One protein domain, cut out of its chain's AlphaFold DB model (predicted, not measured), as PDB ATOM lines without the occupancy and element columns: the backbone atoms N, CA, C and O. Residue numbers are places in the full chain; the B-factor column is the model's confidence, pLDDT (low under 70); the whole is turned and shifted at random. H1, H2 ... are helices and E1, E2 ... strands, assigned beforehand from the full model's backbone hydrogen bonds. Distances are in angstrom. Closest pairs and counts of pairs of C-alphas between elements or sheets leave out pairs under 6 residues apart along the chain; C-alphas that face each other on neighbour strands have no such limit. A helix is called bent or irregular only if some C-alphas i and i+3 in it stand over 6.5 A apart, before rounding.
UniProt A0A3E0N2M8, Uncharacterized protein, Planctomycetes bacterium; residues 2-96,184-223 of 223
ATOM      1  N   SER A   2     156.188  86.230  95.204       72.38
ATOM      2  CA  SER A   2     157.262  85.499  94.517       72.38
ATOM      3  C   SER A   2     156.745  84.158  93.978       72.38
ATOM      4  O   SER A   2     155.796  83.590  94.527       72.38
ATOM      5  N   THR A   3     157.354  83.627  92.912       80.56
ATOM      6  CA  THR A   3     156.951  82.331  92.337       80.56
ATOM      7  C   THR A   3     156.990  81.211  93.378       80.56
ATOM      8  O   THR A   3     156.172  80.296  93.347       80.56
ATOM      9  N   LEU A   4     157.883  81.310  94.359       78.50
ATOM     10  CA  LEU A   4     157.997  80.338  95.436       78.50
ATOM     11  C   LEU A   4     156.749  80.280  96.340       78.50
ATOM     12  O   LEU A   4     156.304  79.187  96.688       78.50
ATOM     13  N   HIS A   5     156.109  81.415  96.630       77.62
ATOM     14  CA  HIS A   5     154.824  81.440  97.341       77.62
ATOM     15  C   HIS A   5     153.714  80.743  96.537       77.62
ATOM     16  O   HIS A   5     152.937  79.960  97.084       77.62
ATOM     17  N   LEU A   6     153.673  80.969  95.219       82.50
ATOM     18  CA  LEU A   6     152.743  80.277  94.323       82.50
ATOM     19  C   LEU A   6     153.033  78.774  94.243       82.50
ATOM     20  O   LEU A   6     152.098  77.981  94.179       82.50
ATOM     21  N   ALA A   7     154.303  78.371  94.284       85.50
ATOM     22  CA  ALA A   7     154.696  76.967  94.270       85.50
ATOM     23  C   ALA A   7     154.266  76.236  95.547       85.50
ATOM     24  O   ALA A   7     153.762  75.118  95.465       85.50
ATOM     25  N   ILE A   8     154.384  76.876  96.713       84.25
ATOM     26  CA  ILE A   8     153.875  76.334  97.982       84.25
ATOM     27  C   ILE A   8     152.346  76.221  97.943       84.25
ATOM     28  O   ILE A   8     151.785  75.224  98.395       84.25
ATOM     29  N   ALA A   9     151.670  77.213  97.360       86.94
ATOM     30  CA  ALA A   9     150.216  77.247  97.294       86.94
ATOM     31  C   ALA A   9     149.619  76.217  96.318       86.94
ATOM     32  O   ALA A   9     148.681  75.500  96.662       86.94
ATOM     33  N   LEU A  10     150.162  76.144  95.101       89.94
ATOM     34  CA  LEU A  10     149.618  75.351  93.994       89.94
ATOM     35  C   LEU A  10     150.311  73.998  93.811       89.94
ATOM     36  O   LEU A  10     149.760  73.122  93.146       89.94
ATOM     37  N   GLY A  11     151.494  73.794  94.392       90.38
ATOM     38  CA  GLY A  11     152.256  72.550  94.280       90.38
ATOM     39  C   GLY A  11     151.478  71.320  94.761       90.38
ATOM     40  O   GLY A  11     151.295  70.387  93.972       90.38
ATOM     41  N   PRO A  12     150.950  71.306  96.004       92.88
ATOM     42  CA  PRO A  12     150.149  70.186  96.504       92.88
ATOM     43  C   PRO A  12     148.905  69.917  95.646       92.88
ATOM     44  O   PRO A  12     148.568  68.762  95.376       92.88
ATOM     45  N   LEU A  13     148.260  70.979  95.158       93.25
ATOM     46  CA  LEU A  13     147.099  70.884  94.277       93.25
ATOM     47  C   LEU A  13     147.456  70.240  92.932       93.25
ATOM     48  O   LEU A  13     146.738  69.360  92.459       93.25
ATOM     49  N   ALA A  14     148.587  70.621  92.336       93.75
ATOM     50  CA  ALA A  14     149.058  70.048  91.081       93.75
ATOM     51  C   ALA A  14     149.354  68.546  91.221       93.75
ATOM     52  O   ALA A  14     148.951  67.758  90.363       93.75
ATOM     53  N   VAL A  15     149.983  68.130  92.327       93.81
ATOM     54  CA  VAL A  15     150.222  66.709  92.641       93.81
ATOM     55  C   VAL A  15     148.900  65.952  92.795       93.81
ATOM     56  O   VAL A  15     148.746  64.857  92.248       93.81
ATOM     57  N   TYR A  16     147.912  66.537  93.474       94.12
ATOM     58  CA  TYR A  16     146.580  65.942  93.582       94.12
ATOM     59  C   TYR A  16     145.908  65.776  92.209       94.12
ATOM     60  O   TYR A  16     145.435  64.688  91.885       94.12
ATOM     61  N   CYS A  17     145.944  66.794  91.346       93.19
ATOM     62  CA  CYS A  17     145.424  66.681  89.981       93.19
ATOM     63  C   CYS A  17     146.152  65.603  89.164       93.19
ATOM     64  O   CYS A  17     145.501  64.837  88.456       93.19
ATOM     65  N   LEU A  18     147.476  65.480  89.287       93.56
ATOM     66  CA  LEU A  18     148.233  64.418  88.618       93.56
ATOM     67  C   LEU A  18     147.814  63.029  89.093       93.56
ATOM     68  O   LEU A  18     147.537  62.161  88.268       93.56
ATOM     69  N   THR A  19     147.735  62.818  90.407       92.44
ATOM     70  CA  THR A  19     147.307  61.530  90.973       92.44
ATOM     71  C   THR A  19     145.884  61.172  90.552       92.44
ATOM     72  O   THR A  19     145.652  60.053  90.097       92.44
ATOM     73  N   LEU A  20     144.949  62.124  90.595       91.19
ATOM     74  CA  LEU A  20     143.581  61.920  90.126       91.19
ATOM     75  C   LEU A  20     143.530  61.643  88.616       91.19
ATOM     76  O   LEU A  20     142.771  60.783  88.168       91.19
ATOM     77  N   GLY A  21     144.360  62.330  87.830       90.56
ATOM     78  CA  GLY A  21     144.512  62.102  86.395       90.56
ATOM     79  C   GLY A  21     145.019  60.697  86.078       90.56
ATOM     80  O   GLY A  21     144.454  60.020  85.222       90.56
ATOM     81  N   LEU A  22     146.029  60.225  86.813       91.44
ATOM     82  CA  LEU A  22     146.554  58.864  86.701       91.44
ATOM     83  C   LEU A  22     145.496  57.824  87.080       91.44
ATOM     84  O   LEU A  22     145.272  56.894  86.309       91.44
ATOM     85  N   ILE A  23     144.786  58.014  88.197       90.56
ATOM     86  CA  ILE A  23     143.694  57.121  88.618       90.56
ATOM     87  C   ILE A  23     142.630  57.024  87.519       90.56
ATOM     88  O   ILE A  23     142.262  55.922  87.134       90.56
ATOM     89  N   ASN A  24     142.199  58.147  86.937       89.38
ATOM     90  CA  ASN A  24     141.191  58.164  85.866       89.38
ATOM     91  C   ASN A  24     141.700  57.645  84.502       89.38
ATOM     92  O   ASN A  24     140.923  57.480  83.557       89.38
ATOM     93  N   ARG A  25     143.013  57.420  84.367       87.94
ATOM     94  CA  ARG A  25     143.638  56.835  83.172       87.94
ATOM     95  C   ARG A  25     143.877  55.340  83.301       87.94
ATOM     96  O   ARG A  25     143.900  54.657  82.279       87.94
ATOM     97  N   VAL A  26     144.038  54.833  84.521       83.94
ATOM     98  CA  VAL A  26     144.057  53.395  84.782       83.94
ATOM     99  C   VAL A  26     142.671  52.865  84.423       83.94
ATOM    100  O   VAL A  26     141.693  53.190  85.082       83.94
ATOM    101  N   GLY A  27     142.570  52.078  83.350       81.75
ATOM    102  CA  GLY A  27     141.305  51.552  82.817       81.75
ATOM    103  C   GLY A  27     140.630  50.487  83.692       81.75
ATOM    104  O   GLY A  27     140.029  49.542  83.186       81.75
ATOM    105  N   ARG A  28     140.785  50.586  85.012       86.69
ATOM    106  CA  ARG A  28     140.236  49.674  86.010       86.69
ATOM    107  C   ARG A  28     139.560  50.482  87.117       86.69
ATOM    108  O   ARG A  28     140.048  51.570  87.444       86.69
ATOM    109  N   PRO A  29     138.463  49.976  87.697       90.19
ATOM    110  CA  PRO A  29     137.856  50.583  88.863       90.19
ATOM    111  C   PRO A  29     138.847  50.652  90.021       90.19
ATOM    112  O   PRO A  29     139.507  49.667  90.354       90.19
ATOM    113  N   VAL A  30     138.951  51.825  90.638       90.38
ATOM    114  CA  VAL A  30     139.774  52.029  91.833       90.38
ATOM    115  C   VAL A  30     138.858  52.457  92.955       90.38
ATOM    116  O   VAL A  30     138.143  53.450  92.842       90.38
ATOM    117  N   MET A  31     138.886  51.707  94.047       92.06
ATOM    118  CA  MET A  31     138.082  51.989  95.223       92.06
ATOM    119  C   MET A  31     138.927  52.692  96.285       92.06
ATOM    120  O   MET A  31     140.037  52.265  96.601       92.06
ATOM    121  N   THR A  32     138.394  53.774  96.843       91.75
ATOM    122  CA  THR A  32     138.981  54.487  97.975       91.75
ATOM    123  C   THR A  32     137.953  54.698  99.077       91.75
ATOM    124  O   THR A  32     136.742  54.705  98.853       91.75
ATOM    125  N   ASN A  33     138.453  54.922 100.284       90.69
ATOM    126  CA  ASN A  33     137.639  55.362 101.404       90.69
ATOM    127  C   ASN A  33     137.534  56.894 101.380       90.69
ATOM    128  O   ASN A  33     138.529  57.587 101.149       90.69
ATOM    129  N   GLY A  34     136.352  57.427 101.680       87.44
ATOM    130  CA  GLY A  34     136.121  58.861 101.792       87.44
ATOM    131  C   GLY A  34     137.061  59.569 102.757       87.44
ATOM    132  O   GLY A  34     137.466  60.689 102.478       87.44
ATOM    133  N   THR A  35     137.493  58.915 103.838       91.06
ATOM    134  CA  THR A  35     138.495  59.491 104.747       91.06
ATOM    135  C   THR A  35     139.813  59.782 104.026       91.06
ATOM    136  O   THR A  35     140.367  60.869 104.172       91.06
ATOM    137  N   ARG A  36     140.308  58.839 103.210       91.31
ATOM    138  CA  ARG A  36     141.548  59.027 102.435       91.31
ATOM    139  C   ARG A  36     141.395  60.148 101.419       91.31
ATOM    140  O   ARG A  36     142.318  60.930 101.230       91.31
ATOM    141  N   GLU A  37     140.230  60.235 100.790       90.88
ATOM    142  CA  GLU A  37     139.923  61.287  99.827       90.88
ATOM    143  C   GLU A  37     139.847  62.671 100.484       90.88
ATOM    144  O   GLU A  37     140.426  63.617  99.960       90.88
ATOM    145  N   ILE A  38     139.217  62.793 101.657       93.38
ATOM    146  CA  ILE A  38     139.169  64.048 102.420       93.38
ATOM    147  C   ILE A  38     140.578  64.482 102.829       93.38
ATOM    148  O   ILE A  38     140.915  65.649 102.659       93.38
ATOM    149  N   TYR A  39     141.424  63.563 103.313       94.31
ATOM    150  CA  TYR A  39     142.821  63.890 103.613       94.31
ATOM    151  C   TYR A  39     143.603  64.302 102.363       94.31
ATOM    152  O   TYR A  39     144.375  65.254 102.428       94.31
ATOM    153  N   ALA A  40     143.395  63.627 101.229       93.38
ATOM    154  CA  ALA A  40     144.057  63.969  99.974       93.38
ATOM    155  C   ALA A  40     143.652  65.364  99.476       93.38
ATOM    156  O   ALA A  40     144.518  66.159  99.117       93.38
ATOM    157  N   VAL A  41     142.356  65.692  99.515       92.88
ATOM    158  CA  VAL A  41     141.846  67.027  99.167       92.88
ATOM    159  C   VAL A  41     142.328  68.072 100.170       92.88
ATOM    160  O   VAL A  41     142.762  69.141  99.756       92.88
ATOM    161  N   GLY A  42     142.313  67.761 101.469       93.25
ATOM    162  CA  GLY A  42     142.867  68.618 102.515       93.25
ATOM    163  C   GLY A  42     144.323  68.969 102.217       93.25
ATOM    164  O   GLY A  42     144.665  70.137 102.061       93.25
ATOM    165  N   LEU A  43     145.168  67.962 101.996       92.81
ATOM    166  CA  LEU A  43     146.562  68.169 101.610       92.81
ATOM    167  C   LEU A  43     146.685  69.017 100.332       92.81
ATOM    168  O   LEU A  43     147.509  69.928 100.288       92.81
ATOM    169  N   ALA A  44     145.845  68.770  99.324       92.75
ATOM    170  CA  ALA A  44     145.853  69.508  98.064       92.75
ATOM    171  C   ALA A  44     145.570  71.008  98.249       92.75
ATOM    172  O   ALA A  44     146.214  71.837  97.611       92.75
ATOM    173  N   VAL A  45     144.630  71.363  99.133       91.50
ATOM    174  CA  VAL A  45     144.264  72.763  99.408       91.50
ATOM    175  C   VAL A  45     145.090  73.396 100.525       91.50
ATOM    176  O   VAL A  45     145.017  74.608 100.717       91.50
ATOM    177  N   SER A  46     145.885  72.610 101.258       90.12
ATOM    178  CA  SER A  46     146.665  73.088 102.403       90.12
ATOM    179  C   SER A  46     147.558  74.278 102.039       90.12
ATOM    180  O   SER A  46     147.551  75.277 102.752       90.12
ATOM    181  N   GLY A  47     148.228  74.237 100.883       83.44
ATOM    182  CA  GLY A  47     149.068  75.336 100.401       83.44
ATOM    183  C   GLY A  47     148.314  76.665 100.264       83.44
ATOM    184  O   GLY A  47     148.827  77.709 100.660       83.44
ATOM    185  N   LEU A  48     147.071  76.633  99.771       84.81
ATOM    186  CA  LEU A  48     146.215  77.822  99.666       84.81
ATOM    187  C   LEU A  48     145.791  78.338 101.044       84.81
ATOM    188  O   LEU A  48     145.729  79.546 101.268       84.81
ATOM    189  N   VAL A  49     145.525  77.416 101.974       83.94
ATOM    190  CA  VAL A  49     145.139  77.743 103.349       83.94
ATOM    191  C   VAL A  49     146.288  78.378 104.120       83.94
ATOM    192  O   VAL A  49     146.019  79.233 104.948       83.94
ATOM    193  N   PHE A  50     147.545  78.019 103.858       76.75
ATOM    194  CA  PHE A  50     148.682  78.681 104.504       76.75
ATOM    195  C   PHE A  50     148.997  80.044 103.882       76.75
ATOM    196  O   PHE A  50     149.397  80.947 104.605       76.75
ATOM    197  N   LEU A  51     148.750  80.245 102.584       73.69
ATOM    198  CA  LEU A  51     149.077  81.505 101.908       73.69
ATOM    199  C   LEU A  51     148.256  82.707 102.419       73.69
ATOM    200  O   LEU A  51     148.785  83.807 102.550       73.69
ATOM    201  N   GLY A  52     146.966  82.512 102.712       65.88
ATOM    202  CA  GLY A  52     146.067  83.595 103.139       65.88
ATOM    203  C   GLY A  52     146.370  84.159 104.538       65.88
ATOM    204  O   GLY A  52     146.599  85.360 104.673       65.88
ATOM    205  N   PRO A  53     146.398  83.334 105.595       62.84
ATOM    206  CA  PRO A  53     146.513  83.820 106.960       62.84
ATOM    207  C   PRO A  53     147.911  84.324 107.330       62.84
ATOM    208  O   PRO A  53     148.013  85.093 108.279       62.84
ATOM    209  N   LEU A  54     148.959  83.983 106.572       58.41
ATOM    210  CA  LEU A  54     150.287  84.588 106.752       58.41
ATOM    211  C   LEU A  54     150.247  86.112 106.620       58.41
ATOM    212  O   LEU A  54     150.879  86.811 107.399       58.41
ATOM    213  N   THR A  55     149.427  86.621 105.698       59.03
ATOM    214  CA  THR A  55     149.246  88.068 105.498       59.03
ATOM    215  C   THR A  55     148.306  88.719 106.520       59.03
ATOM    216  O   THR A  55     148.350  89.932 106.703       59.03
ATOM    217  N   LEU A  56     147.459  87.933 107.200       56.06
ATOM    218  CA  LEU A  56     146.435  88.432 108.133       56.06
ATOM    219  C   LEU A  56     146.853  88.352 109.609       56.06
ATOM    220  O   LEU A  56     146.486  89.232 110.383       56.06
ATOM    221  N   PHE A  57     147.586  87.310 110.017       56.84
ATOM    222  CA  PHE A  57     147.983  87.096 111.416       56.84
ATOM    223  C   PHE A  57     149.332  87.717 111.781       56.84
ATOM    224  O   PHE A  57     149.605  87.897 112.967       56.84
ATOM    225  N   VAL A  58     150.139  88.101 110.790       57.75
ATOM    226  CA  VAL A  58     151.362  88.885 111.002       57.75
ATOM    227  C   VAL A  58     151.313  90.147 110.133       57.75
ATOM    228  O   VAL A  58     152.018  90.236 109.132       57.75
ATOM    229  N   PRO A  59     150.464  91.140 110.462       57.84
ATOM    230  CA  PRO A  59     150.566  92.447 109.829       57.84
ATOM    231  C   PRO A  59     151.948  93.033 110.136       57.84
ATOM    232  O   PRO A  59     152.353  93.056 111.301       57.84
ATOM    233  N   GLU A  60     152.643  93.552 109.123       57.66
ATOM    234  CA  GLU A  60     153.965  94.196 109.257       57.66
ATOM    235  C   GLU A  60     153.987  95.238 110.400       57.66
ATOM    236  O   GLU A  60     154.957  95.341 111.147       57.66
ATOM    237  N   ALA A  61     152.853  95.906 110.649       54.94
ATOM    238  CA  ALA A  61     152.659  96.888 111.719       54.94
ATOM    239  C   ALA A  61     152.775  96.340 113.164       54.94
ATOM    240  O   ALA A  61     152.984  97.108 114.108       54.94
ATOM    241  N   VAL A  62     152.614  95.028 113.371       53.06
ATOM    242  CA  VAL A  62     152.733  94.372 114.689       53.06
ATOM    243  C   VAL A  62     154.138  93.795 114.897       53.06
ATOM    244  O   VAL A  62     154.603  93.702 116.038       53.06
ATOM    245  N   ALA A  63     154.840  93.465 113.807       54.12
ATOM    246  CA  ALA A  63     156.190  92.911 113.847       54.12
ATOM    247  C   ALA A  63     157.205  93.883 114.473       54.12
ATOM    248  O   ALA A  63     158.059  93.460 115.255       54.12
ATOM    249  N   GLU A  64     157.043  95.185 114.225       53.88
ATOM    250  CA  GLU A  64     157.922  96.232 114.762       53.88
ATOM    251  C   GLU A  64     157.717  96.506 116.264       53.88
ATOM    252  O   GLU A  64     158.664  96.876 116.955       53.88
ATOM    253  N   ASN A  65     156.511  96.287 116.805       54.94
ATOM    254  CA  ASN A  65     156.179  96.646 118.194       54.94
ATOM    255  C   ASN A  65     156.290  95.485 119.199       54.94
ATOM    256  O   ASN A  65     156.427  95.732 120.396       54.94
ATOM    257  N   ILE A  66     156.222  94.224 118.751       56.56
ATOM    258  CA  ILE A  66     156.198  93.045 119.646       56.56
ATOM    259  C   ILE A  66     157.573  92.366 119.782       56.56
ATOM    260  O   ILE A  66     157.736  91.458 120.595       56.56
ATOM    261  N   GLY A  67     158.603  92.817 119.058       52.91
ATOM    262  CA  GLY A  67     159.917  92.172 119.114       52.91
ATOM    263  C   GLY A  67     159.803  90.707 118.696       52.91
ATOM    264  O   GLY A  67     160.147  89.798 119.460       52.91
ATOM    265  N   VAL A  68     159.235  90.478 117.506       56.00
ATOM    266  CA  VAL A  68     159.023  89.144 116.935       56.00
ATOM    267  C   VAL A  68     160.379  88.459 116.796       56.00
ATOM    268  O   VAL A  68     161.138  88.652 115.858       56.00
ATOM    269  N   THR A  69     160.725  87.686 117.818       59.53
ATOM    270  CA  THR A  69     161.926  86.859 117.846       59.53
ATOM    271  C   THR A  69     161.636  85.598 117.030       59.53
ATOM    272  O   THR A  69     160.492  85.143 117.020       59.53
ATOM    273  N   ARG A  70     162.656  84.960 116.429       58.78
ATOM    274  CA  ARG A  70     162.538  83.681 115.675       58.78
ATOM    275  C   ARG A  70     161.652  82.626 116.364       58.78
ATOM    276  O   ARG A  70     161.011  81.819 115.699       58.78
ATOM    277  N   PHE A  71     161.602  82.645 117.697       60.66
ATOM    278  CA  PHE A  71     160.730  81.801 118.511       60.66
ATOM    279  C   PHE A  71     159.227  82.028 118.258       60.66
ATOM    280  O   PHE A  71     158.496  81.058 118.076       60.66
ATOM    281  N   ASN A  72     158.758  83.278 118.202       64.44
ATOM    282  CA  ASN A  72     157.339  83.608 118.019       64.44
ATOM    283  C   ASN A  72     156.844  83.189 116.624       64.44
ATOM    284  O   ASN A  72     155.774  82.604 116.486       64.44
ATOM    285  N   THR A  73     157.685  83.365 115.603       66.69
ATOM    286  CA  THR A  73     157.421  82.905 114.235       66.69
ATOM    287  C   THR A  73     157.230  81.391 114.171       66.69
ATOM    288  O   THR A  73     156.199  80.917 113.697       66.69
ATOM    289  N   ILE A  74     158.194  80.611 114.673       71.06
ATOM    290  CA  ILE A  74     158.128  79.140 114.614       71.06
ATOM    291  C   ILE A  74     156.899  78.622 115.371       71.06
ATOM    292  O   ILE A  74     156.211  77.718 114.894       71.06
ATOM    293  N   VAL A  75     156.593  79.216 116.529       76.00
ATOM    294  CA  VAL A  75     155.401  78.871 117.313       76.00
ATOM    295  C   VAL A  75     154.116  79.227 116.558       76.00
ATOM    296  O   VAL A  75     153.195  78.415 116.546       76.00
ATOM    297  N   GLY A  76     154.060  80.374 115.875       76.06
ATOM    298  CA  GLY A  76     152.917  80.785 115.056       76.06
ATOM    299  C   GLY A  76     152.630  79.823 113.900       76.06
ATOM    300  O   GLY A  76     151.507  79.333 113.765       76.06
ATOM    301  N   TRP A  77     153.655  79.464 113.122       74.88
ATOM    302  CA  TRP A  77     153.531  78.460 112.058       74.88
ATOM    303  C   TRP A  77     153.133  77.088 112.606       74.88
ATOM    304  O   TRP A  77     152.237  76.439 112.063       74.88
ATOM    305  N   GLY A  78     153.759  76.657 113.706       83.62
ATOM    306  CA  GLY A  78     153.421  75.406 114.380       83.62
ATOM    307  C   GLY A  78     151.965  75.373 114.841       83.62
ATOM    308  O   GLY A  78     151.274  74.381 114.620       83.62
ATOM    309  N   PHE A  79     151.474  76.474 115.415       83.31
ATOM    310  CA  PHE A  79     150.082  76.614 115.827       83.31
ATOM    311  C   PHE A  79     149.134  76.557 114.627       83.31
ATOM    312  O   PHE A  79     148.171  75.799 114.661       83.31
ATOM    313  N   MET A  80     149.431  77.261 113.532       82.62
ATOM    314  CA  MET A  80     148.625  77.204 112.310       82.62
ATOM    315  C   MET A  80     148.540  75.794 111.722       82.62
ATOM    316  O   MET A  80     147.446  75.326 111.400       82.62
ATOM    317  N   VAL A  81     149.678  75.102 111.601       87.56
ATOM    318  CA  VAL A  81     149.719  73.714 111.119       87.56
ATOM    319  C   VAL A  81     148.916  72.810 112.048       87.56
ATOM    320  O   VAL A  81     148.102  72.018 111.579       87.56
ATOM    321  N   LEU A  82     149.091  72.954 113.363       91.06
ATOM    322  CA  LEU A  82     148.365  72.167 114.351       91.06
ATOM    323  C   LEU A  82     146.853  72.408 114.269       91.06
ATOM    324  O   LEU A  82     146.090  71.448 114.187       91.06
ATOM    325  N   THR A  83     146.406  73.664 114.249       89.75
ATOM    326  CA  THR A  83     144.989  74.022 114.118       89.75
ATOM    327  C   THR A  83     144.407  73.494 112.814       89.75
ATOM    328  O   THR A  83     143.304  72.950 112.820       89.75
ATOM    329  N   TYR A  84     145.152  73.588 111.712       91.25
ATOM    330  CA  TYR A  84     144.732  73.041 110.428       91.25
ATOM    331  C   TYR A  84     144.561  71.517 110.486       91.25
ATOM    332  O   TYR A  84     143.514  71.000 110.097       91.25
ATOM    333  N   LEU A  85     145.545  70.790 111.025       94.06
ATOM    334  CA  LEU A  85     145.486  69.332 111.158       94.06
ATOM    335  C   LEU A  85     144.374  68.878 112.108       94.06
ATOM    336  O   LEU A  85     143.691  67.890 111.823       94.06
ATOM    337  N   LEU A  86     144.162  69.597 113.212       95.25
ATOM    338  CA  LEU A  86     143.063  69.346 114.143       95.25
ATOM    339  C   LEU A  86     141.711  69.604 113.480       95.25
ATOM    340  O   LEU A  86     140.824  68.762 113.584       95.25
ATOM    341  N   GLY A  87     141.561  70.715 112.756       95.25
ATOM    342  CA  GLY A  87     140.348  71.041 112.009       95.25
ATOM    343  C   GLY A  87     140.047  70.014 110.919       95.25
ATOM    344  O   GLY A  87     138.917  69.539 110.821       95.25
ATOM    345  N   LEU A  88     141.061  69.599 110.157       95.25
ATOM    346  CA  LEU A  88     140.937  68.558 109.137       95.25
ATOM    347  C   LEU A  88     140.553  67.210 109.757       95.25
ATOM    348  O   LEU A  88     139.657  66.534 109.258       95.25
ATOM    349  N   THR A  89     141.185  66.831 110.868       94.81
ATOM    350  CA  THR A  89     140.866  65.587 111.582       94.81
ATOM    351  C   THR A  89     139.459  65.631 112.164       94.81
ATOM    352  O   THR A  89     138.708  64.673 112.015       94.81
ATOM    353  N   LEU A  90     139.057  66.750 112.768       95.75
ATOM    354  CA  LEU A  90     137.697  66.952 113.255       95.75
ATOM    355  C   LEU A  90     136.686  66.844 112.108       95.75
ATOM    356  O   LEU A  90     135.693  66.136 112.235       95.75
ATOM    357  N   PHE A  91     136.959  67.478 110.968       95.00
ATOM    358  CA  PHE A  91     136.112  67.385 109.783       95.00
ATOM    359  C   PHE A  91     135.987  65.941 109.275       95.00
ATOM    360  O   PHE A  91     134.886  65.492 108.959       95.00
ATOM    361  N   VAL A  92     137.086  65.181 109.257       92.88
ATOM    362  CA  VAL A  92     137.086  63.747 108.930       92.88
ATOM    363  C   VAL A  92     136.246  62.941 109.923       92.88
ATOM    364  O   VAL A  92     135.471  62.092 109.495       92.88
ATOM    365  N   LEU A  93     136.366  63.205 111.226       91.25
ATOM    366  CA  LEU A  93     135.601  62.510 112.268       91.25
ATOM    367  C   LEU A  93     134.100  62.825 112.211       91.25
ATOM    368  O   LEU A  93     133.283  61.969 112.542       91.25
ATOM    369  N   LEU A  94     133.736  64.035 111.786       91.56
ATOM    370  CA  LEU A  94     132.346  64.453 111.581       91.56
ATOM    371  C   LEU A  94     131.773  63.980 110.239       91.56
ATOM    372  O   LEU A  94     130.555  63.976 110.046       91.56
ATOM    373  N   SER A  95     132.635  63.596 109.299       89.25
ATOM    374  CA  SER A  95     132.216  63.129 107.984       89.25
ATOM    375  C   SER A  95     131.573  61.751 108.080       89.25
ATOM    376  O   SER A  95     132.053  60.851 108.769       89.25
ATOM    377  N   ARG A  96     130.475  61.564 107.345       88.00
ATOM    378  CA  ARG A  96     129.817  60.258 107.245       88.00
ATOM    379  C   ARG A  96     130.725  59.253 106.542       88.00
ATOM    380  O   ARG A  96     131.498  59.611 105.653       88.00
ATOM    381  N   GLY A 184     138.805  57.661  80.759       78.62
ATOM    382  CA  GLY A 184     137.936  58.822  80.569       78.62
ATOM    383  C   GLY A 184     138.685  60.096  80.171       78.62
ATOM    384  O   GLY A 184     139.864  60.278  80.483       78.62
ATOM    385  N   LEU A 185     137.965  61.036  79.549       83.69
ATOM    386  CA  LEU A 185     138.481  62.371  79.215       83.69
ATOM    387  C   LEU A 185     138.891  63.161  80.471       83.69
ATOM    388  O   LEU A 185     139.870  63.905  80.438       83.69
ATOM    389  N   ALA A 186     138.206  62.936  81.597       86.12
ATOM    390  CA  ALA A 186     138.546  63.531  82.888       86.12
ATOM    391  C   ALA A 186     140.003  63.257  83.299       86.12
ATOM    392  O   ALA A 186     140.686  64.162  83.772       86.12
ATOM    393  N   GLY A 187     140.512  62.044  83.048       86.94
ATOM    394  CA  GLY A 187     141.898  61.697  83.354       86.94
ATOM    395  C   GLY A 187     142.907  62.520  82.554       86.94
ATOM    396  O   GLY A 187     143.911  62.965  83.103       86.94
ATOM    397  N   VAL A 188     142.613  62.791  81.277       90.19
ATOM    398  CA  VAL A 188     143.442  63.667  80.433       90.19
ATOM    399  C   VAL A 188     143.402  65.103  80.944       90.19
ATOM    400  O   VAL A 188     144.452  65.726  81.060       90.19
ATOM    401  N   VAL A 189     142.217  65.610  81.292       92.38
ATOM    402  CA  VAL A 189     142.053  66.979  81.799       92.38
ATOM    403  C   VAL A 189     142.842  67.172  83.091       92.38
ATOM    404  O   VAL A 189     143.702  68.045  83.139       92.38
ATOM    405  N   PHE A 190     142.637  66.330  84.107       92.94
ATOM    406  CA  PHE A 190     143.348  66.464  85.381       92.94
ATOM    407  C   PHE A 190     144.865  66.318  85.233       92.94
ATOM    408  O   PHE A 190     145.615  67.089  85.833       92.94
ATOM    409  N   LEU A 191     145.322  65.393  84.385       93.62
ATOM    410  CA  LEU A 191     146.744  65.222  84.111       93.62
ATOM    411  C   LEU A 191     147.319  66.449  83.392       93.62
ATOM    412  O   LEU A 191     148.364  66.948  83.794       93.62
ATOM    413  N   SER A 192     146.618  66.983  82.389       94.12
ATOM    414  CA  SER A 192     147.048  68.182  81.663       94.12
ATOM    415  C   SER A 192     147.123  69.413  82.567       94.12
ATOM    416  O   SER A 192     148.119  70.125  82.524       94.12
ATOM    417  N   VAL A 193     146.134  69.618  83.443       95.50
ATOM    418  CA  VAL A 193     146.116  70.725  84.411       95.50
ATOM    419  C   VAL A 193     147.248  70.575  85.424       95.50
ATOM    420  O   VAL A 193     147.958  71.544  85.690       95.50
ATOM    421  N   GLY A 194     147.462  69.367  85.956       93.38
ATOM    422  CA  GLY A 194     148.554  69.093  86.887       93.38
ATOM    423  C   GLY A 194     149.929  69.347  86.262       93.38
ATOM    424  O   GLY A 194     150.737  70.077  86.833       93.38
ATOM    425  N   VAL A 195     150.174  68.820  85.055       95.81
ATOM    426  CA  VAL A 195     151.428  69.043  84.314       95.81
ATOM    427  C   VAL A 195     151.608  70.520  83.979       95.81
ATOM    428  O   VAL A 195     152.671  71.067  84.253       95.81
ATOM    429  N   ALA A 196     150.589  71.185  83.430       95.94
ATOM    430  CA  ALA A 196     150.673  72.596  83.062       95.94
ATOM    431  C   ALA A 196     150.979  73.480  84.277       95.94
ATOM    432  O   ALA A 196     151.822  74.369  84.188       95.94
ATOM    433  N   THR A 197     150.357  73.193  85.425       93.19
ATOM    434  CA  THR A 197     150.621  73.914  86.676       93.19
ATOM    435  C   THR A 197     152.065  73.700  87.133       93.19
ATOM    436  O   THR A 197     152.758  74.674  87.405       93.19
ATOM    437  N   LEU A 198     152.564  72.457  87.160       93.25
ATOM    438  CA  LEU A 198     153.958  72.190  87.540       93.25
ATOM    439  C   LEU A 198     154.966  72.828  86.581       93.25
ATOM    440  O   LEU A 198     155.964  73.376  87.036       93.25
ATOM    441  N   VAL A 199     154.709  72.782  85.273       94.00
ATOM    442  CA  VAL A 199     155.577  73.399  84.263       94.00
ATOM    443  C   VAL A 199     155.591  74.916  84.423       94.00
ATOM    444  O   VAL A 199     156.666  75.506  84.408       94.00
ATOM    445  N   ALA A 200     154.433  75.548  84.632       91.88
ATOM    446  CA  ALA A 200     154.348  76.986  84.867       91.88
ATOM    447  C   ALA A 200     155.104  77.401  86.140       91.88
ATOM    448  O   ALA A 200     155.851  78.379  86.118       91.88
ATOM    449  N   LEU A 201     154.966  76.633  87.227       90.56
ATOM    450  CA  LEU A 201     155.697  76.868  88.474       90.56
ATOM    451  C   LEU A 201     157.208  76.677  88.296       90.56
ATOM    452  O   LEU A 201     157.984  77.526  88.722       90.56
ATOM    453  N   ALA A 202     157.636  75.595  87.640       88.88
ATOM    454  CA  ALA A 202     159.048  75.318  87.389       88.88
ATOM    455  C   ALA A 202     159.684  76.386  86.492       88.88
ATOM    456  O   ALA A 202     160.762  76.886  86.799       88.88
ATOM    457  N   PHE A 203     158.995  76.781  85.421       89.75
ATOM    458  CA  PHE A 203     159.451  77.850  84.539       89.75
ATOM    459  C   PHE A 203     159.561  79.177  85.291       89.75
ATOM    460  O   PHE A 203     160.583  79.847  85.192       89.75
ATOM    461  N   GLY A 204     158.557  79.528  86.098       86.38
ATOM    462  CA  GLY A 204     158.596  80.740  86.911       86.38
ATOM    463  C   GLY A 204     159.698  80.735  87.975       86.38
ATOM    464  O   GLY A 204     160.148  81.806  88.360       86.38
ATOM    465  N   LEU A 205     160.118  79.566  88.473       84.62
ATOM    466  CA  LEU A 205     161.217  79.444  89.440       84.62
ATOM    467  C   LEU A 205     162.584  79.546  88.755       84.62
ATOM    468  O   LEU A 205     163.494  80.149  89.306       84.62
ATOM    469  N   VAL A 206     162.728  78.971  87.559       84.00
ATOM    470  CA  VAL A 206     163.970  79.032  86.767       84.00
ATOM    471  C   VAL A 206     164.178  80.414  86.146       84.00
ATOM    472  O   VAL A 206     165.314  80.844  85.981       84.00
ATOM    473  N   ALA A 207     163.094  81.109  85.799       84.44
ATOM    474  CA  ALA A 207     163.139  82.466  85.261       84.44
ATOM    475  C   ALA A 207     163.413  83.541  86.329       84.44
ATOM    476  O   ALA A 207     163.642  84.692  85.967       84.44
ATOM    477  N   GLN A 208     163.364  83.191  87.618       80.19
ATOM    478  CA  GLN A 208     163.720  84.096  88.709       80.19
ATOM    479  C   GLN A 208     165.228  84.099  88.949       80.19
ATOM    480  O   GLN A 208     165.879  83.052  88.921       80.19
ATOM    481  N   ASP A 209     165.775  85.277  89.245       77.88
ATOM    482  CA  ASP A 209     167.184  85.400  89.593       77.88
ATOM    483  C   ASP A 209     167.491  84.590  90.871       77.88
ATOM    484  O   ASP A 209     166.721  84.634  91.839       77.88
ATOM    485  N   PRO A 210     168.634  83.876  90.943       75.19
ATOM    486  CA  PRO A 210     169.001  83.079  92.118       75.19
ATOM    487  C   PRO A 210     169.012  83.882  93.428       75.19
ATOM    488  O   PRO A 210     168.737  83.339  94.500       75.19
ATOM    489  N   SER A 211     169.297  85.185  93.341       71.88
ATOM    490  CA  SER A 211     169.237  86.120  94.464       71.88
ATOM    491  C   SER A 211     167.813  86.318  94.986       71.88
ATOM    492  O   SER A 211     167.619  86.298  96.200       71.88
ATOM    493  N   GLU A 212     166.812  86.425  94.112       72.88
ATOM    494  CA  GLU A 212     165.406  86.561  94.515       72.88
ATOM    495  C   GLU A 212     164.870  85.277  95.152       72.88
ATOM    496  O   GLU A 212     164.144  85.331  96.143       72.88
ATOM    497  N   LEU A 213     165.270  84.112  94.631       72.38
ATOM    498  CA  LEU A 213     164.910  82.825  95.224       72.38
ATOM    499  C   LEU A 213     165.497  82.682  96.633       72.38
ATOM    500  O   LEU A 213     164.810  82.235  97.552       72.38
ATOM    501  N   SER A 214     166.760  83.082  96.811       73.19
ATOM    502  CA  SER A 214     167.415  83.062  98.118       73.19
ATOM    503  C   SER A 214     166.767  84.034  99.105       73.19
ATOM    504  O   SER A 214     166.571  83.667 100.261       73.19
ATOM    505  N   ALA A 215     166.356  85.220  98.644       74.06
ATOM    506  CA  ALA A 215     165.655  86.206  99.457       74.06
ATOM    507  C   ALA A 215     164.261  85.709  99.864       74.06
ATOM    508  O   ALA A 215     163.925  85.772 101.037       74.06
ATOM    509  N   ALA A 216     163.491  85.122  98.943       68.50
ATOM    510  CA  ALA A 216     162.178  84.550  99.248       68.50
ATOM    511  C   ALA A 216     162.266  83.334 100.188       68.50
ATOM    512  O   ALA A 216     161.415  83.142 101.054       68.50
ATOM    513  N   LEU A 217     163.301  82.499 100.040       70.38
ATOM    514  CA  LEU A 217     163.568  81.410 100.981       70.38
ATOM    515  C   LEU A 217     163.939  81.948 102.360       70.38
ATOM    516  O   LEU A 217     163.468  81.405 103.355       70.38
ATOM    517  N   GLN A 218     164.759  82.997 102.427       71.81
ATOM    518  CA  GLN A 218     165.093  83.661 103.684       71.81
ATOM    519  C   GLN A 218     163.865  84.316 104.311       71.81
ATOM    520  O   GLN A 218     163.656  84.119 105.490       71.81
ATOM    521  N   GLU A 219     163.005  84.977 103.547       69.88
ATOM    522  CA  GLU A 219     161.746  85.554 104.033       69.88
ATOM    523  C   GLU A 219     160.814  84.485 104.632       69.88
ATOM    524  O   GLU A 219     160.167  84.712 105.645       69.88
ATOM    525  N   ILE A 220     160.778  83.277 104.066       65.25
ATOM    526  CA  ILE A 220     159.922  82.194 104.581       65.25
ATOM    527  C   ILE A 220     160.561  81.444 105.755       65.25
ATOM    528  O   ILE A 220     159.861  81.034 106.680       65.25
ATOM    529  N   LEU A 221     161.879  81.223 105.727       63.88
ATOM    530  CA  LEU A 221     162.613  80.504 106.782       63.88
ATOM    531  C   LEU A 221     163.011  81.407 107.961       63.88
ATOM    532  O   LEU A 221     163.248  80.909 109.065       63.88
ATOM    533  N   LEU A 222     163.135  82.709 107.717       59.16
ATOM    534  CA  LEU A 222     163.618  83.763 108.608       59.16
ATOM    535  C   LEU A 222     162.816  85.073 108.387       59.16
ATOM    536  O   LEU A 222     163.433  86.080 108.033       59.16
ATOM    537  N   PRO A 223     161.481  85.085 108.559       53.19
ATOM    538  CA  PRO A 223     160.730  86.340 108.572       53.19
ATOM    539  C   PRO A 223     161.065  87.168 109.818       53.19
ATOM    540  O   PRO A 223     161.351  86.561 110.886       53.19
TER     541      PRO A 223
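Overview. This is residues 2 to 96 and 184 to 223 of the 223 residues of an uncharacterized protein of Planctomycetes bacterium (UniProt A0A3E0N2M8). Four long helices make a thin, loose slab, lying in a row in the order H5, H1, H2, H4, each running opposite ways to the next. H5 and H1 lie snugly side by side, H2 is bent, and H4 splays away from H2b, the second arm of H2. The short helix H3 lies at one far end of the slab and the strand E1 toward the other, where residues 28 to 33 stick out, while H6 stands crosswise near the first residues of H1. The printed part has 135 residues, with six named helices and one named strand in the order H1, E1, H2, H3, H4, H5, H6, and its class is mostly helix. It is loose, with a radius of gyration of the C-alphas of 18.2 A, and flat, spanning 58 by 42 by 17 A.

Arrangement. H1, residues 3 to 25, is the hub, touching three other helices; it is irregular, with C-alphas 9 and 12 7.1 A apart, and has a kink of 46 degrees near residue 10. E1, residues 30 to 33, pairs with no named strand. H2, residues 34 to 57, was assigned as one helix by its hydrogen bonds but is bent, with C-alphas 44 and 47 7.1 A apart; its arms H2a, residues 34 to 44, and H2b, residues 47 to 57, stand at a steep tilt of 58 degrees. E1 and H2a meet only through their link. H1 touches H2a with residues 12 to 16 alone, opposite ways at a shallow tilt of 34.5 degrees, only just short of steep; the closest C-alphas are those of Leu 13 and Ala 44, 4.2 A apart. H1 touches H2b with residues 5 to 13 alone, opposite ways at a shallow tilt of 26 degrees, and the closest C-alphas, of Ala 9 and Gly 47, are 3.8 A apart. H3, residues 60 to 66, touches no helix; it is neither bent nor irregular, but only just: C-alphas 61 and 64 are 6.1 A apart. H4, residues 70 to 94, touches H2a with residues 88 to 92 alone, opposite ways at a shallow tilt of 28 degrees, closest at the C-alphas of Thr 35 and Val 92, 6.1 A apart. H4 and H2b are close but not clearly touching, at a steep tilt of 52 degrees, and H4 is apart from H1. H5, residues 185 to 206, touches H1 with 44 pairs of C-alphas within 8 A, opposite ways at a shallow tilt of 25 degrees; the closest are those of Gly 21 and Gly 187, 4.0 A apart. H6, residues 210 to 221, only just touches H1, with 3 pairs of C-alphas within 8 A, the closest those of Leu 4 and Ala 216, 7.1 A apart; the two are about perpendicular at 88 degrees. The helix packing is mostly aligned, with 4 of 5 touching pairs at a shallow tilt. Every O i to N i+4 pair is within hydrogen-bond range in H2a, H4, H5 and H6, against 17 of 19 in H1, 2 of 7 in H2b and 1 of 3 in H3; of the O i to N i+3 pairs, 4 of 8 are within range in H2b and 2 of 4 in H3.

Along the chain. H1 begins at C-alpha 3, (156.951, 82.331, 92.337), and is 30.2 A long. H4, the longest helix by residues, measures 36.0 A from C-alpha 70 to C-alpha 94, the latter at (132.346, 64.453, 111.581). H5 measures 31.4 A, and H6 ends at C-alpha 221, (162.613, 80.504, 106.782).

Size, cuts and confidence. The two C-alphas farthest apart are those of Gly 27 and Asn 65, 59.2 A. Residues 97 to 183 are not printed, and C-alphas 96 and 184 are 27.9 A apart across the cut, which lies in the link from H4 to H5. The links that are printed whole are tight. The mean pLDDT of the printed part is 81.5; residues 52 to 73, residue 216 and residues 219 to 223 are under 70.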